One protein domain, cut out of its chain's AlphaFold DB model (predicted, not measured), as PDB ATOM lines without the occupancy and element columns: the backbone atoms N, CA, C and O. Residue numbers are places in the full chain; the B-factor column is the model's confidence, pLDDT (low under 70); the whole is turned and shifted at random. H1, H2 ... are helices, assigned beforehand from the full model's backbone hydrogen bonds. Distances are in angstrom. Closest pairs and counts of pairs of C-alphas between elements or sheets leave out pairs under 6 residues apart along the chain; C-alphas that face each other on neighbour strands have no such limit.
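What this domain is: This is residues 17 to 136 of the 136 residues of an uncharacterized protein of Bacteroidales bacterium 43_36 (UniProt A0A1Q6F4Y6). H1, H7 and H3 make the core, with long H7 beside both others, and H4 folds back along H3. H2 crosses H1, and short H5 and H6 lead from H4 to H7. The 120 printed residues include seven named helices, H1 to H7 in order, and no named strand: all helix, packed part aligned, part crossed. The whole is compact, radius of gyration of the C-alphas 13.7 A, spanning 38 by 36 by 30 A.

How they stand to each other: Begin with H1, residues 18 to 28; H2, residues 38 to 45, touches it about perpendicular at 85 degrees, closest C-alphas Cys 21 and Ser 42, 5.5 A. Next comes the hub H3, residues 61 to 74, near H1. It forms a hairpin with H4, residues 78 to 91, closest C-alphas Glu 72 and Gly 81, 4.5 A. H5, residues 96 to 102, touches H4 only at the corner, closest C-alphas Ser 86 and Gln 96, 7.3 A. H6, residues 105 to 108, touches H3, closest C-alphas Tyr 66 and Asp 106, 6.6 A. H7, residues 112 to 134, touches H1 at a shallow tilt of 16 degrees, opposite ways, closest C-alphas Cys 23 and Ala 124, 5.2 A. With residues 114 to 122 alone it touches H3, closest C-alphas Met 67 and Ile 121, 6.7 A. Every O i to N i+4 pair is within hydrogen-bond range in H2, H4, H5 and H7, 5 of 7 in H1 and 9 of 10 in H3; H6 is too short.

Where its parts are: Find C-alpha 18 at (52.023, -21.086, 21.495), where H1 begins. H3 spans 20.6 A, H4 20.1 A; H7 runs 32.5 A to C-alpha 134 at (52.820, -35.789, 14.636).

The domain as a whole: The farthest C-alphas, Lys 58 and Arg 136, are 40.1 A apart. The printed part has no cut; the link H2 to H3, residues 46 to 60, is long. Residue 136 has pLDDT under 70.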
ATOM      1  N   SER A  17      47.552 -20.959  19.478       93.44
ATOM      2  CA  SER A  17      48.458 -21.824  20.251       93.44
ATOM      3  C   SER A  17      49.899 -21.298  20.269       93.44
ATOM      4  O   SER A  17      50.383 -20.806  19.249       93.44
ATOM      5  N   ALA A  18      50.618 -21.487  21.378       92.56
ATOM      6  CA  ALA A  18      52.023 -21.086  21.495       92.56
ATOM      7  C   ALA A  18      52.913 -21.603  20.344       92.56
ATOM      8  O   ALA A  18      53.730 -20.859  19.810       92.56
ATOM      9  N   LYS A  19      52.709 -22.852  19.891       93.88
ATOM     10  CA  LYS A  19      53.452 -23.417  18.748       93.88
ATOM     11  C   LYS A  19      53.217 -22.631  17.453       93.88
ATOM     12  O   LYS A  19      54.163 -22.381  16.719       93.88
ATOM     13  N   LEU A  20      51.969 -22.239  17.187       95.94
ATOM     14  CA  LEU A  20      51.626 -21.424  16.021       95.94
ATOM     15  C   LEU A  20      52.204 -20.010  16.145       95.94
ATOM     16  O   LEU A  20      52.732 -19.490  15.171       95.94
ATOM     17  N   CYS A  21      52.152 -19.415  17.343       97.19
ATOM     18  CA  CYS A  21      52.776 -18.116  17.599       97.19
ATOM     19  C   CYS A  21      54.272 -18.143  17.269       97.19
ATOM     20  O   CYS A  21      54.741 -17.231  16.605       97.19
ATOM     21  N   ASN A  22      54.995 -19.197  17.663       96.12
ATOM     22  CA  ASN A  22      56.414 -19.340  17.334       96.12
ATOM     23  C   ASN A  22      56.650 -19.454  15.822       96.12
ATOM     24  O   ASN A  22      57.523 -18.775  15.306       96.12
ATOM     25  N   CYS A  23      55.849 -20.249  15.102       97.00
ATOM     26  CA  CYS A  23      55.995 -20.371  13.645       97.00
ATOM     27  C   CYS A  23      55.750 -19.032  12.926       97.00
ATOM     28  O   CYS A  23      56.402 -18.728  11.936       97.00
ATOM     29  N   LEU A  24      54.801 -18.230  13.421       98.19
ATOM     30  CA  LEU A  24      54.483 -16.918  12.855       98.19
ATOM     31  C   LEU A  24      55.467 -15.826  13.282       98.19
ATOM     32  O   LEU A  24      55.614 -14.842  12.561       98.19
ATOM     33  N   TYR A  25      56.116 -15.969  14.439       98.00
ATOM     34  CA  TYR A  25      57.075 -14.994  14.955       98.00
ATOM     35  C   TYR A  25      58.201 -14.745  13.951       98.00
ATOM     36  O   TYR A  25      58.440 -13.594  13.595       98.00
ATOM     37  N   ASP A  26      58.794 -15.816  13.421       93.44
ATOM     38  CA  ASP A  26      59.917 -15.751  12.477       93.44
ATOM     39  C   ASP A  26      59.548 -15.069  11.148       93.44
ATOM     40  O   ASP A  26      60.414 -14.540  10.456       93.44
ATOM     41  N   VAL A  27      58.260 -15.060  10.789       96.62
ATOM     42  CA  VAL A  27      57.754 -14.447   9.550       96.62
ATOM     43  C   VAL A  27      57.288 -13.003   9.766       96.62
ATOM     44  O   VAL A  27      57.362 -12.180   8.855       96.62
ATOM     45  N   CYS A  28      56.770 -12.684  10.953       97.56
ATOM     46  CA  CYS A  28      56.078 -11.422  11.218       97.56
ATOM     47  C   CYS A  28      56.917 -10.402  11.998       97.56
ATOM     48  O   CYS A  28      56.743  -9.196  11.794       97.56
ATOM     49  N   ASN A  29      57.765 -10.851  12.925       97.00
ATOM     50  CA  ASN A  29      58.578  -9.966  13.757       97.00
ATOM     51  C   ASN A  29      59.600  -9.225  12.888       97.00
ATOM     52  O   ASN A  29      60.217  -9.827  12.018       97.00
ATOM     53  N   GLU A  30      59.733  -7.912  13.082       96.38
ATOM     54  CA  GLU A  30      60.578  -7.022  12.264       96.38
ATOM     55  C   GLU A  30      60.191  -6.940  10.770       96.38
ATOM     56  O   GLU A  30      60.832  -6.231   9.996       96.38
ATOM     57  N   VAL A  31      59.088  -7.585  10.364       96.31
ATOM     58  CA  VAL A  31      58.523  -7.526   9.004       96.31
ATOM     59  C   VAL A  31      57.201  -6.760   8.984       96.31
ATOM     60  O   VAL A  31      57.025  -5.846   8.175       96.31
ATOM     61  N   LEU A  32      56.268  -7.121   9.871       96.81
ATOM     62  CA  LEU A  32      54.969  -6.455  10.051       96.81
ATOM     63  C   LEU A  32      54.960  -5.527  11.259       96.81
ATOM     64  O   LEU A  32      54.269  -4.506  11.267       96.81
ATOM     65  N   PHE A  33      55.710  -5.915  12.282       96.75
ATOM     66  CA  PHE A  33      55.732  -5.283  13.589       96.75
ATOM     67  C   PHE A  33      57.164  -4.900  13.934       96.75
ATOM     68  O   PHE A  33      58.098  -5.580  13.513       96.75
ATOM     69  N   GLU A  34      57.347  -3.832  14.703       96.69
ATOM     70  CA  GLU A  34      58.639  -3.576  15.334       96.69
ATOM     71  C   GLU A  34      59.008  -4.745  16.258       96.69
ATOM     72  O   GLU A  34      58.148  -5.539  16.657       96.69
ATOM     73  N   PHE A  35      60.295  -4.855  16.580       96.38
ATOM     74  CA  PHE A  35      60.814  -5.953  17.384       96.38
ATOM     75  C   PHE A  35      60.012  -6.151  18.678       96.38
ATOM     76  O   PHE A  35      59.820  -5.233  19.476       96.38
ATOM     77  N   THR A  36      59.612  -7.396  18.919       95.62
ATOM     78  CA  THR A  36      59.079  -7.858  20.195       95.62
ATOM     79  C   THR A  36      59.669  -9.223  20.540       95.62
ATOM     80  O   THR A  36      60.211  -9.926  19.689       95.62
ATOM     81  N   THR A  37      59.586  -9.631  21.804       96.06
ATOM     82  CA  THR A  37      60.053 -10.967  22.206       96.06
ATOM     83  C   THR A  37      59.042 -12.042  21.785       96.06
ATOM     84  O   THR A  37      57.849 -11.740  21.703       96.06
ATOM     85  N   PRO A  38      59.445 -13.314  21.605       96.00
ATOM     86  CA  PRO A  38      58.503 -14.394  21.286       96.00
ATOM     87  C   PRO A  38      57.348 -14.524  22.294       96.00
ATOM     88  O   PRO A  38      56.201 -14.784  21.926       96.00
ATOM     89  N   ILE A  39      57.632 -14.282  23.580       93.81
ATOM     90  CA  ILE A  39      56.626 -14.298  24.652       93.81
ATOM     91  C   ILE A  39      55.612 -13.171  24.429       93.81
ATOM     92  O   ILE A  39      54.406 -13.420  24.429       93.81
ATOM     93  N   MET A  40      56.085 -11.946  24.197       94.62
ATOM     94  CA  MET A  40      55.204 -10.799  23.973       94.62
ATOM     95  C   MET A  40      54.424 -10.918  22.661       94.62
ATOM     96  O   MET A  40      53.228 -10.635  22.637       94.62
ATOM     97  N   PHE A  41      55.033 -11.463  21.605       96.25
ATOM     98  CA  PHE A  41      54.329 -11.809  20.373       96.25
ATOM     99  C   PHE A  41      53.132 -12.726  20.654       96.25
ATOM    100  O   PHE A  41      52.018 -12.446  20.216       96.25
ATOM    101  N   SER A  42      53.322 -13.784  21.453       95.12
ATOM    102  CA  SER A  42      52.231 -14.684  21.842       95.12
ATOM    103  C   SER A  42      51.155 -13.989  22.688       95.12
ATOM    104  O   SER A  42      49.962 -14.235  22.484       95.12
ATOM    105  N   VAL A  43      51.544 -13.082  23.592       93.88
ATOM    106  CA  VAL A  43      50.619 -12.254  24.388       93.88
ATOM    107  C   VAL A  43      49.731 -11.391  23.486       93.88
ATOM    108  O   VAL A  43      48.514 -11.345  23.696       93.88
ATOM    109  N   HIS A  44      50.304 -10.753  22.463       95.44
ATOM    110  CA  HIS A  44      49.560  -9.931  21.506       95.44
ATOM    111  C   HIS A  44      48.688 -10.773  20.570       95.44
ATOM    112  O   HIS A  44      47.509 -10.463  20.400       95.44
ATOM    113  N   MET A  45      49.215 -11.880  20.035       96.44
ATOM    114  CA  MET A  45      48.444 -12.822  19.215       96.44
ATOM    115  C   MET A  45      47.251 -13.410  19.973       96.44
ATOM    116  O   MET A  45      46.225 -13.684  19.366       96.44
ATOM    117  N   ASN A  46      47.337 -13.551  21.297       95.25
ATOM    118  CA  ASN A  46      46.226 -13.995  22.142       95.25
ATOM    119  C   ASN A  46      45.404 -12.848  22.751       95.25
ATOM    120  O   ASN A  46      44.562 -13.091  23.610       95.25
ATOM    121  N   LEU A  47      45.621 -11.605  22.310       94.19
ATOM    122  CA  LEU A  47      44.853 -10.420  22.705       94.19
ATOM    123  C   LEU A  47      44.821 -10.139  24.224       94.19
ATOM    124  O   LEU A  47      43.936  -9.419  24.697       94.19
ATOM    125  N   ARG A  48      45.812 -10.621  24.985       89.88
ATOM    126  CA  ARG A  48      45.800 -10.618  26.462       89.88
ATOM    127  C   ARG A  48      46.040  -9.251  27.116       89.88
ATOM    128  O   ARG A  48      45.681  -9.075  28.273       89.88
ATOM    129  N   SER A  49      46.630  -8.296  26.396       81.25
ATOM    130  CA  SER A  49      46.823  -6.914  26.861       81.25
ATOM    131  C   SER A  49      46.423  -5.914  25.781       81.25
ATOM    132  O   SER A  49      46.701  -6.131  24.598       81.25
ATOM    133  N   GLU A  50      45.765  -4.831  26.195       76.06
ATOM    134  CA  GLU A  50      45.524  -3.651  25.354       76.06
ATOM    135  C   GLU A  50      46.661  -2.632  25.454       76.06
ATOM    136  O   GLU A  50      46.957  -1.953  24.473       76.06
ATOM    137  N   GLN A  51      47.308  -2.551  26.619       77.25
ATOM    138  CA  GLN A  51      48.500  -1.734  26.814       77.25
ATOM    139  C   GLN A  51      49.660  -2.410  26.076       77.25
ATOM    140  O   GLN A  51      49.852  -3.624  26.206       77.25
ATOM    141  N   ASP A  52      50.375  -1.628  25.270       79.94
ATOM    142  CA  ASP A  52      51.558  -2.049  24.511       79.94
ATOM    143  C   ASP A  52      51.301  -3.124  23.450       79.94
ATOM    144  O   ASP A  52      52.101  -4.036  23.274       79.94
ATOM    145  N   PHE A  53      50.184  -3.034  22.718       92.12
ATOM    146  CA  PHE A  53      49.981  -3.868  21.527       92.12
ATOM    147  C   PHE A  53      51.083  -3.637  20.472       92.12
ATOM    148  O   PHE A  53      51.814  -2.650  20.541       92.12
ATOM    149  N   PHE A  54      51.182  -4.536  19.486       94.50
ATOM    150  CA  PHE A  54      52.174  -4.458  18.410       94.50
ATOM    151  C   PHE A  54      52.357  -3.033  17.866       94.50
ATOM    152  O   PHE A  54      51.402  -2.425  17.376       94.50
ATOM    153  N   GLN A  55      53.598  -2.545  17.878       94.75
ATOM    154  CA  GLN A  55      53.977  -1.377  17.087       94.75
ATOM    155  C   GLN A  55      54.086  -1.810  15.627       94.75
ATOM    156  O   GLN A  55      54.794  -2.765  15.310       94.75
ATOM    157  N   LEU A  56      53.337  -1.163  14.736       95.31
ATOM    158  CA  LEU A  56      53.251  -1.574  13.335       95.31
ATOM    159  C   LEU A  56      54.356  -0.931  12.500       95.31
ATOM    160  O   LEU A  56      54.520   0.290  12.514       95.31
ATOM    161  N   ILE A  57      55.018  -1.725  11.661       95.94
ATOM    162  CA  ILE A  57      55.852  -1.181  10.590       95.94
ATOM    163  C   ILE A  57      54.936  -0.522   9.548       95.94
ATOM    164  O   ILE A  57      53.900  -1.062   9.142       95.94
ATOM    165  N   LYS A  58      55.310   0.685   9.108       92.06
ATOM    166  CA  LYS A  58      54.510   1.474   8.160       92.06
ATOM    167  C   LYS A  58      54.289   0.715   6.848       92.06
ATOM    168  O   LYS A  58      55.170   0.017   6.360       92.06
ATOM    169  N   PHE A  59      53.113   0.922   6.252       91.56
ATOM    170  CA  PHE A  59      52.729   0.379   4.941       91.56
ATOM    171  C   PHE A  59      52.642  -1.159   4.862       91.56
ATOM    172  O   PHE A  59      52.674  -1.721   3.774       91.56
ATOM    173  N   LYS A  60      52.466  -1.844   6.000       94.25
ATOM    174  CA  LYS A  60      52.297  -3.310   6.079       94.25
ATOM    175  C   LYS A  60      50.849  -3.779   6.251       94.25
ATOM    176  O   LYS A  60      50.599  -4.937   6.561       94.25
ATOM    177  N   GLN A  61      49.873  -2.895   6.045       94.19
ATOM    178  CA  GLN A  61      48.450  -3.181   6.288       94.19
ATOM    179  C   GLN A  61      47.929  -4.354   5.448       94.19
ATOM    180  O   GLN A  61      47.156  -5.161   5.953       94.19
ATOM    181  N   LEU A  62      48.374  -4.462   4.192       93.62
ATOM    182  CA  LEU A  62      48.009  -5.552   3.286       93.62
ATOM    183  C   LEU A  62      48.446  -6.916   3.840       93.62
ATOM    184  O   LEU A  62      47.617  -7.800   4.043       93.62
ATOM    185  N   HIS A  63      49.725  -7.019   4.199       95.69
ATOM    186  CA  HIS A  63      50.325  -8.221   4.774       95.69
ATOM    187  C   HIS A  63      49.704  -8.590   6.129       95.69
ATOM    188  O   HIS A  63      49.445  -9.762   6.400       95.69
ATOM    189  N   ILE A  64      49.381  -7.594   6.965       96.94
ATOM    190  CA  ILE A  64      48.638  -7.811   8.217       96.94
ATOM    191  C   ILE A  64      47.242  -8.379   7.922       96.94
ATOM    192  O   ILE A  64      46.820  -9.320   8.593       96.94
ATOM    193  N   CYS A  65      46.532  -7.862   6.912       96.94
ATOM    194  CA  CYS A  65      45.237  -8.408   6.506       96.94
ATOM    195  C   CYS A  65      45.349  -9.875   6.073       96.94
ATOM    196  O   CYS A  65      44.499 -10.676   6.464       96.94
ATOM    197  N   TYR A  66      46.380 -10.245   5.306       96.94
ATOM    198  CA  TYR A  66      46.577 -11.637   4.904       96.94
ATOM    199  C   TYR A  66      46.892 -12.548   6.095       96.94
ATOM    200  O   TYR A  66      46.242 -13.581   6.263       96.94
ATOM    201  N   MET A  67      47.819 -12.143   6.969       97.50
ATOM    202  CA  MET A  67      48.164 -12.902   8.174       97.50
ATOM    203  C   MET A  67      46.929 -13.138   9.054       97.50
ATOM    204  O   MET A  67      46.652 -14.273   9.445       97.50
ATOM    205  N   VAL A  68      46.131 -12.093   9.300       97.94
ATOM    206  CA  VAL A  68      44.886 -12.205  10.072       97.94
ATOM    207  C   VAL A  68      43.896 -13.150   9.392       97.94
ATOM    208  O   VAL A  68      43.307 -13.994  10.063       97.94
ATOM    209  N   TYR A  69      43.728 -13.054   8.072       97.38
ATOM    210  CA  TYR A  69      42.862 -13.966   7.326       97.38
ATOM    211  C   TYR A  69      43.307 -15.427   7.470       97.38
ATOM    212  O   TYR A  69      42.482 -16.294   7.767       97.38
ATOM    213  N   ALA A  70      44.599 -15.705   7.299       96.81
ATOM    214  CA  ALA A  70      45.139 -17.056   7.369       96.81
ATOM    215  C   ALA A  70      44.975 -17.661   8.777       96.81
ATOM    216  O   ALA A  70      44.519 -18.798   8.921       96.81
ATOM    217  N   VAL A  71      45.249 -16.877   9.826       97.88
ATOM    218  CA  VAL A  71      45.095 -17.308  11.224       97.88
ATOM    219  C   VAL A  71      43.621 -17.468  11.622       97.88
ATOM    220  O   VAL A  71      43.264 -18.448  12.277       97.88
ATOM    221  N   GLU A  72      42.726 -16.578  11.179       97.50
ATOM    222  CA  GLU A  72      41.277 -16.693  11.417       97.50
ATOM    223  C   GLU A  72      40.742 -18.059  10.962       97.50
ATOM    224  O   GLU A  72      39.919 -18.675  11.644       97.50
ATOM    225  N   LYS A  73      41.217 -18.550   9.811       96.25
ATOM    226  CA  LYS A  73      40.724 -19.779   9.176       96.25
ATOM    227  C   LYS A  73      41.097 -21.057   9.924       96.25
ATOM    228  O   LYS A  73      40.415 -22.065   9.736       96.25
ATOM    229  N   ILE A  74      42.133 -21.021  10.762       95.31
ATOM    230  CA  ILE A  74      42.607 -22.182  11.530       95.31
ATOM    231  C   ILE A  74      42.134 -22.178  12.988       95.31
ATOM    232  O   ILE A  74      42.182 -23.221  13.649       95.31
ATOM    233  N   ILE A  75      41.637 -21.043  13.491       95.38
ATOM    234  CA  ILE A  75      41.022 -20.957  14.819       95.38
ATOM    235  C   ILE A  75      39.673 -21.691  14.811       95.38
ATOM    236  O   ILE A  75      38.811 -21.472  13.957       95.38
ATOM    237  N   SER A  76      39.473 -22.553  15.809       90.75
ATOM    238  CA  SER A  76      38.225 -23.286  16.025       90.75
ATOM    239  C   SER A  76      37.689 -23.013  17.435       90.75
ATOM    240  O   SER A  76      38.467 -23.090  18.389       90.75
ATOM    241  N   PRO A  77      36.384 -22.731  17.598       93.94
ATOM    242  CA  PRO A  77      35.354 -22.683  16.555       93.94
ATOM    243  C   PRO A  77      35.460 -21.440  15.653       93.94
ATOM    244  O   PRO A  77      36.009 -20.418  16.044       93.94
ATOM    245  N   SER A  78      34.855 -21.497  14.460       94.81
ATOM    246  CA  SER A  78      34.890 -20.387  13.484       94.81
ATOM    247  C   SER A  78      34.386 -19.047  14.045       94.81
ATOM    248  O   SER A  78      34.870 -17.992  13.642       94.81
ATOM    249  N   ALA A  79      33.434 -19.071  14.984       95.75
ATOM    250  CA  ALA A  79      32.962 -17.866  15.669       95.75
ATOM    251  C   ALA A  79      34.078 -17.176  16.474       95.75
ATOM    252  O   ALA A  79      34.208 -15.958  16.394       95.75
ATOM    253  N   LEU A  80      34.919 -17.959  17.163       95.25
ATOM    254  CA  LEU A  80      36.072 -17.452  17.907       95.25
ATOM    255  C   LEU A  80      37.110 -16.840  16.960       95.25
ATOM    256  O   LEU A  80      37.649 -15.778  17.249       95.25
ATOM    257  N   GLY A  81      37.348 -17.465  15.803       96.94
ATOM    258  CA  GLY A  81      38.249 -16.919  14.783       96.94
ATOM    259  C   GLY A  81      37.809 -15.538  14.292       96.94
ATOM    260  O   GLY A  81      38.624 -14.623  14.219       96.94
ATOM    261  N   LYS A  82      36.510 -15.360  14.019       96.88
ATOM    262  CA  LYS A  82      35.939 -14.072  13.580       96.88
ATOM    263  C   LYS A  82      36.007 -12.989  14.655       96.88
ATOM    264  O   LYS A  82      36.215 -11.818  14.344       96.88
ATOM    265  N   GLU A  83      35.792 -13.362  15.913       96.56
ATOM    266  CA  GLU A  83      35.937 -12.438  17.039       96.56
ATOM    267  C   GLU A  83      37.397 -12.003  17.197       96.56
ATOM    268  O   GLU A  83      37.685 -10.805  17.260       96.56
ATOM    269  N   TRP A  84      38.315 -12.973  17.163       97.44
ATOM    270  CA  TRP A  84      39.750 -12.736  17.207       97.44
ATOM    271  C   TRP A  84      40.205 -11.797  16.087       97.44
ATOM    272  O   TRP A  84      40.850 -10.789  16.373       97.44
ATOM    273  N   SER A  85      39.820 -12.061  14.833       98.06
ATOM    274  CA  SER A  85      40.240 -11.233  13.697       98.06
ATOM    275  C   SER A  85      39.698  -9.810  13.799       98.06
ATOM    276  O   SER A  85      40.435  -8.848  13.582       98.06
ATOM    277  N   SER A  86      38.439  -9.653  14.215       97.44
ATOM    278  CA  SER A  86      37.821  -8.343  14.434       97.44
ATOM    279  C   SER A  86      38.572  -7.507  15.477       97.44
ATOM    280  O   SER A  86      38.904  -6.344  15.225       97.44
ATOM    281  N   LEU A  87      38.882  -8.104  16.632       96.69
ATOM    282  CA  LEU A  87      39.598  -7.433  17.719       96.69
ATOM    283  C   LEU A  87      41.058  -7.145  17.360       96.69
ATOM    284  O   LEU A  87      41.538  -6.045  17.631       96.69
ATOM    285  N   PHE A  88      41.747  -8.090  16.718       97.62
ATOM    286  CA  PHE A  88      43.132  -7.920  16.283       97.62
ATOM    287  C   PHE A  88      43.260  -6.742  15.309       97.62
ATOM    288  O   PHE A  88      44.043  -5.823  15.542       97.62
ATOM    289  N   LEU A  89      42.419  -6.702  14.268       97.38
ATOM    290  CA  LEU A  89      42.410  -5.615  13.280       97.38
ATOM    291  C   LEU A  89      42.101  -4.262  13.918       97.38
ATOM    292  O   LEU A  89      42.758  -3.271  13.595       97.38
ATOM    293  N   LYS A  90      41.147  -4.222  14.861       96.19
ATOM    294  CA  LYS A  90      40.833  -3.008  15.624       96.19
ATOM    295  C   LYS A  90      42.069  -2.488  16.361       96.19
ATOM    296  O   LYS A  90      42.326  -1.288  16.308       96.19
ATOM    297  N   ARG A  91      42.841  -3.364  17.015       95.56
ATOM    298  CA  ARG A  91      44.073  -2.978  17.727       95.56
ATOM    299  C   ARG A  91      45.204  -2.563  16.783       95.56
ATOM    300  O   ARG A  91      45.986  -1.694  17.139       95.56
ATOM    301  N   CYS A  92      45.237  -3.095  15.562       95.38
ATOM    302  CA  CYS A  92      46.123  -2.619  14.495       95.38
ATOM    303  C   CYS A  92      45.652  -1.311  13.824       95.38
ATOM    304  O   CYS A  92      46.299  -0.838  12.893       95.38
ATOM    305  N   GLY A  93      44.506  -0.741  14.214       95.50
ATOM    306  CA  GLY A  93      43.947   0.441  13.548       95.50
ATOM    307  C   GLY A  93      43.485   0.188  12.105       95.50
ATOM    308  O   GLY A  93      43.336   1.132  11.331       95.50
ATOM    309  N   ILE A  94      43.245  -1.072  11.725       96.56
ATOM    310  CA  ILE A  94      42.768  -1.452  10.392       96.56
ATOM    311  C   ILE A  94      41.243  -1.549  10.423       96.56
ATOM    312  O   ILE A  94      40.655  -2.306  11.197       96.56
ATOM    313  N   SER A  95      40.575  -0.778   9.561       96.12
ATOM    314  CA  SER A  95      39.113  -0.787   9.505       96.12
ATOM    315  C   SER A  95      38.573  -2.098   8.929       96.12
ATOM    316  O   SER A  95      39.157  -2.703   8.026       96.12
ATOM    317  N   GLN A  96      37.392  -2.510   9.394       94.62
ATOM    318  CA  GLN A  96      36.704  -3.689   8.858       94.62
ATOM    319  C   GLN A  96      36.389  -3.558   7.362       94.62
ATOM    320  O   GLN A  96      36.423  -4.550   6.639       94.62
ATOM    321  N   THR A  97      36.107  -2.345   6.880       95.75
ATOM    322  CA  THR A  97      35.890  -2.082   5.451       95.75
ATOM    323  C   THR A  97      37.166  -2.322   4.649       95.75
ATOM    324  O   THR A  97      37.118  -3.043   3.658       95.75
ATOM    325  N   TYR A  98      38.308  -1.801   5.110       96.19
ATOM    326  CA  TYR A  98      39.604  -2.035   4.468       96.19
ATOM    327  C   TYR A  98      39.935  -3.532   4.428       96.19
ATOM    328  O   TYR A  98      40.181  -4.085   3.360       96.19
ATOM    329  N   TYR A  99      39.839  -4.224   5.567       97.00
ATOM    330  CA  TYR A  99      40.081  -5.668   5.638       97.00
ATOM    331  C   TYR A  99      39.182  -6.461   4.677       97.00
ATOM    332  O   TYR A  99      39.638  -7.358   3.966       97.00
ATOM    333  N   LYS A 100      37.891  -6.117   4.598       94.19
ATOM    334  CA  LYS A 100      36.956  -6.804   3.698       94.19
ATOM    335  C   LYS A 100      37.311  -6.638   2.221       94.19
ATOM    336  O   LYS A 100      37.070  -7.572   1.455       94.19
ATOM    337  N   SER A 101      37.878  -5.501   1.844       94.25
ATOM    338  CA  SER A 101      38.328  -5.257   0.475       94.25
ATOM    339  C   SER A 101      39.663  -5.934   0.175       94.25
ATOM    340  O   SER A 101      39.812  -6.470  -0.913       94.25
ATOM    341  N   HIS A 102      40.586  -5.975   1.146       93.44
ATOM    342  CA  HIS A 102      42.002  -6.253   0.876       93.44
ATOM    343  C   HIS A 102      42.542  -7.594   1.396       93.44
ATOM    344  O   HIS A 102      43.633  -7.997   1.008       93.44
ATOM    345  N   ARG A 103      41.820  -8.339   2.245       91.38
ATOM    346  CA  ARG A 103      42.357  -9.580   2.862       91.38
ATOM    347  C   ARG A 103      42.762 -10.698   1.891       91.38
ATOM    348  O   ARG A 103      43.394 -11.655   2.312       91.38
ATOM    349  N   LEU A 104      42.350 -10.611   0.625       89.69
ATOM    350  CA  LEU A 104      42.689 -11.575  -0.430       89.69
ATOM    351  C   LEU A 104      43.569 -10.969  -1.529       89.69
ATOM    352  O   LEU A 104      43.814 -11.628  -2.536       89.69
ATOM    353  N   ASP A 105      44.025  -9.732  -1.367       87.38
ATOM    354  CA  ASP A 105      44.803  -9.055  -2.400       87.38
ATOM    355  C   ASP A 105      46.201  -9.662  -2.526       87.38
ATOM    356  O   ASP A 105      46.642  -9.893  -3.645       87.38
ATOM    357  N   ASP A 106      46.843 -10.064  -1.421       76.56
ATOM    358  CA  ASP A 106      48.110 -10.819  -1.466       76.56
ATOM    359  C   ASP A 106      47.958 -12.168  -2.190       76.56
ATOM    360  O   ASP A 106      48.856 -12.614  -2.904       76.56
ATOM    361  N   ALA A 107      46.792 -12.816  -2.088       72.12
ATOM    362  CA  ALA A 107      46.499 -14.046  -2.830       72.12
ATOM    363  C   ALA A 107      46.345 -13.810  -4.345       72.12
ATOM    364  O   ALA A 107      46.475 -14.745  -5.130       72.12
ATOM    365  N   ARG A 108      46.071 -12.569  -4.755       83.75
ATOM    366  CA  ARG A 108      45.882 -12.154  -6.153       83.75
ATOM    367  C   ARG A 108      47.048 -11.330  -6.688       83.75
ATOM    368  O   ARG A 108      47.013 -10.930  -7.847       83.75
ATOM    369  N   SER A 109      48.037 -11.043  -5.846       86.75
ATOM    370  CA  SER A 109      49.150 -10.184  -6.202       86.75
ATOM    371  C   SER A 109      50.105 -10.911  -7.142       86.75
ATOM    372  O   SER A 109      50.449 -12.072  -6.928       86.75
ATOM    373  N   ASP A 110      50.540 -10.193  -8.169       90.25
ATOM    374  CA  ASP A 110      51.623 -10.540  -9.086       90.25
ATOM    375  C   ASP A 110      52.973  -9.943  -8.644       90.25
ATOM    376  O   ASP A 110      54.004 -10.189  -9.269       90.25
ATOM    377  N   VAL A 111      52.986  -9.182  -7.544       91.06
ATOM    378  CA  VAL A 111      54.194  -8.576  -6.982       91.06
ATOM    379  C   VAL A 111      54.995  -9.651  -6.237       91.06
ATOM    380  O   VAL A 111      54.489 -10.195  -5.250       91.06
ATOM    381  N   PRO A 112      56.262  -9.923  -6.620       92.69
ATOM    382  CA  PRO A 112      57.056 -11.008  -6.035       92.69
ATOM    383  C   PRO A 112      57.161 -10.965  -4.508       92.69
ATOM    384  O   PRO A 112      56.994 -11.988  -3.857       92.69
ATOM    385  N   ALA A 113      57.343  -9.779  -3.923       89.69
ATOM    386  CA  ALA A 113      57.445  -9.626  -2.470       89.69
ATOM    387  C   ALA A 113      56.142  -9.985  -1.724       89.69
ATOM    388  O   ALA A 113      56.188 -10.481  -0.601       89.69
ATOM    389  N   ASN A 114      54.975  -9.750  -2.336       91.50
ATOM    390  CA  ASN A 114      53.689 -10.128  -1.740       91.50
ATOM    391  C   ASN A 114      53.465 -11.639  -1.841       91.50
ATOM    392  O   ASN A 114      52.959 -12.248  -0.901       91.50
ATOM    393  N   ILE A 115      53.876 -12.241  -2.961       92.88
ATOM    394  CA  ILE A 115      53.852 -13.694  -3.161       92.88
ATOM    395  C   ILE A 115      54.743 -14.381  -2.124       92.88
ATOM    396  O   ILE A 115      54.277 -15.279  -1.430       92.88
ATOM    397  N   GLU A 116      55.983 -13.918  -1.970       94.00
ATOM    398  CA  GLU A 116      56.941 -14.464  -1.006       94.00
ATOM    399  C   GLU A 116      56.419 -14.349   0.432       94.00
ATOM    400  O   GLU A 116      56.425 -15.325   1.182       94.00
ATOM    401  N   PHE A 117      55.894 -13.181   0.815       93.31
ATOM    402  CA  PHE A 117      55.310 -13.001   2.143       93.31
ATOM    403  C   PHE A 117      54.147 -13.972   2.395       93.31
ATOM    404  O   PHE A 117      54.085 -14.618   3.445       93.31
ATOM    405  N   ARG A 118      53.240 -14.105   1.422       93.81
ATOM    406  CA  ARG A 118      52.110 -15.036   1.480       93.81
ATOM    407  C   ARG A 118      52.586 -16.475   1.683       93.81
ATOM    408  O   ARG A 118      52.103 -17.159   2.581       93.81
ATOM    409  N   GLU A 119      53.549 -16.911   0.877       95.56
ATOM    410  CA  GLU A 119      54.123 -18.255   0.953       95.56
ATOM    411  C   GLU A 119      54.799 -18.513   2.300       95.56
ATOM    412  O   GLU A 119      54.638 -19.595   2.861       95.56
ATOM    413  N   ASN A 120      55.482 -17.520   2.872       96.94
ATOM    414  CA  ASN A 120      56.086 -17.643   4.198       96.94
ATOM    415  C   ASN A 120      55.031 -17.860   5.295       96.94
ATOM    416  O   ASN A 120      55.204 -18.737   6.145       96.94
ATOM    417  N   ILE A 121      53.908 -17.132   5.254       97.44
ATOM    418  CA  ILE A 121      52.784 -17.342   6.182       97.44
ATOM    419  C   ILE A 121      52.163 -18.732   5.994       97.44
ATOM    420  O   ILE A 121      51.951 -19.452   6.975       97.44
ATOM    421  N   ASP A 122      51.897 -19.132   4.751       96.69
ATOM    422  CA  ASP A 122      51.278 -20.424   4.446       96.69
ATOM    423  C   ASP A 122      52.175 -21.592   4.878       96.69
ATOM    424  O   ASP A 122      51.700 -22.563   5.475       96.69
ATOM    425  N   ASN A 123      53.485 -21.480   4.648       97.94
ATOM    426  CA  ASN A 123      54.475 -22.464   5.073       97.94
ATOM    427  C   ASN A 123      54.584 -22.543   6.599       97.94
ATOM    428  O   ASN A 123      54.619 -23.650   7.139       97.94
ATOM    429  N   ALA A 124      54.567 -21.410   7.308       97.94
ATOM    430  CA  ALA A 124      54.563 -21.390   8.772       97.94
ATOM    431  C   ALA A 124      53.330 -22.106   9.353       97.94
ATOM    432  O   ALA A 124      53.445 -22.904  10.289       97.94
ATOM    433  N   ILE A 125      52.148 -21.877   8.772       97.31
ATOM    434  CA  ILE A 125      50.911 -22.556   9.181       97.31
ATOM    435  C   ILE A 125      50.978 -24.050   8.852       97.31
ATOM    436  O   ILE A 125      50.654 -24.877   9.708       97.31
ATOM    437  N   LYS A 126      51.426 -24.416   7.647       97.00
ATOM    438  CA  LYS A 126      51.572 -25.816   7.233       97.00
ATOM    439  C   LYS A 126      52.517 -26.579   8.161       97.00
ATOM    440  O   LYS A 126      52.167 -27.663   8.626       97.00
ATOM    441  N   PHE A 127      53.667 -25.993   8.485       96.06
ATOM    442  CA  PHE A 127      54.627 -26.577   9.416       96.06
ATOM    443  C   PHE A 127      54.001 -26.807  10.800       96.06
ATOM    444  O   PHE A 127      54.085 -27.905  11.355       96.06
ATOM    445  N   TRP A 128      53.273 -25.819  11.331       95.44
ATOM    446  CA  TRP A 128      52.520 -25.988  12.576       95.44
ATOM    447  C   TRP A 128      51.486 -27.123  12.495       95.44
ATOM    448  O   TRP A 128      51.342 -27.903  13.445       95.44
ATOM    449  N   GLU A 129      50.759 -27.249  11.382       94.38
ATOM    450  CA  GLU A 129      49.790 -28.330  11.204       94.38
ATOM    451  C   GLU A 129      50.448 -29.711  11.217       94.38
ATOM    452  O   GLU A 129      49.913 -30.630  11.844       94.38
ATOM    453  N   GLU A 130      51.592 -29.857  10.549       94.25
ATOM    454  CA  GLU A 130      52.384 -31.089  10.520       94.25
ATOM    455  C   GLU A 130      52.872 -31.457  11.926       94.25
ATOM    456  O   GLU A 130      52.628 -32.577  12.386       94.25
ATOM    457  N   MET A 131      53.431 -30.493  12.671       91.00
ATOM    458  CA  MET A 131      53.811 -30.685  14.078       91.00
ATOM    459  C   MET A 131      52.628 -31.147  14.932       91.00
ATOM    460  O   MET A 131      52.767 -32.029  15.778       91.00
ATOM    461  N   ARG A 132      51.448 -30.547  14.734       87.75
ATOM    462  CA  ARG A 132      50.239 -30.885  15.491       87.75
ATOM    463  C   ARG A 132      49.766 -32.308  15.199       87.75
ATOM    464  O   ARG A 132      49.281 -32.964  16.119       87.75
ATOM    465  N   ARG A 133      49.883 -32.775  13.951       87.44
ATOM    466  CA  ARG A 133      49.517 -34.142  13.540       87.44
ATOM    467  C   ARG A 133      50.498 -35.182  14.081       87.44
ATOM    468  O   ARG A 133      50.043 -36.222  14.525       87.44
ATOM    469  N   ALA A 134      51.796 -34.882  14.109       82.50
ATOM    470  CA  ALA A 134      52.820 -35.789  14.636       82.50
ATOM    471  C   ALA A 134      52.730 -36.020  16.159       82.50
ATOM    472  O   ALA A 134      53.254 -37.002  16.669       82.50
ATOM    473  N   THR A 135      52.086 -35.106  16.894       70.56
ATOM    474  CA  THR A 135      51.906 -35.195  18.356       70.56
ATOM    475  C   THR A 135      50.545 -35.747  18.799       70.56
ATOM    476  O   THR A 135      50.225 -35.662  19.983       70.56
ATOM    477  N   ARG A 136      49.720 -36.232  17.863       57.38
ATOM    478  CA  ARG A 136      48.429 -36.885  18.134       57.38
ATOM    479  C   ARG A 136      48.565 -38.390  17.986       57.38
ATOM    480  O   ARG A 136      47.887 -39.081  18.772       57.38
TER     481      ARG A 136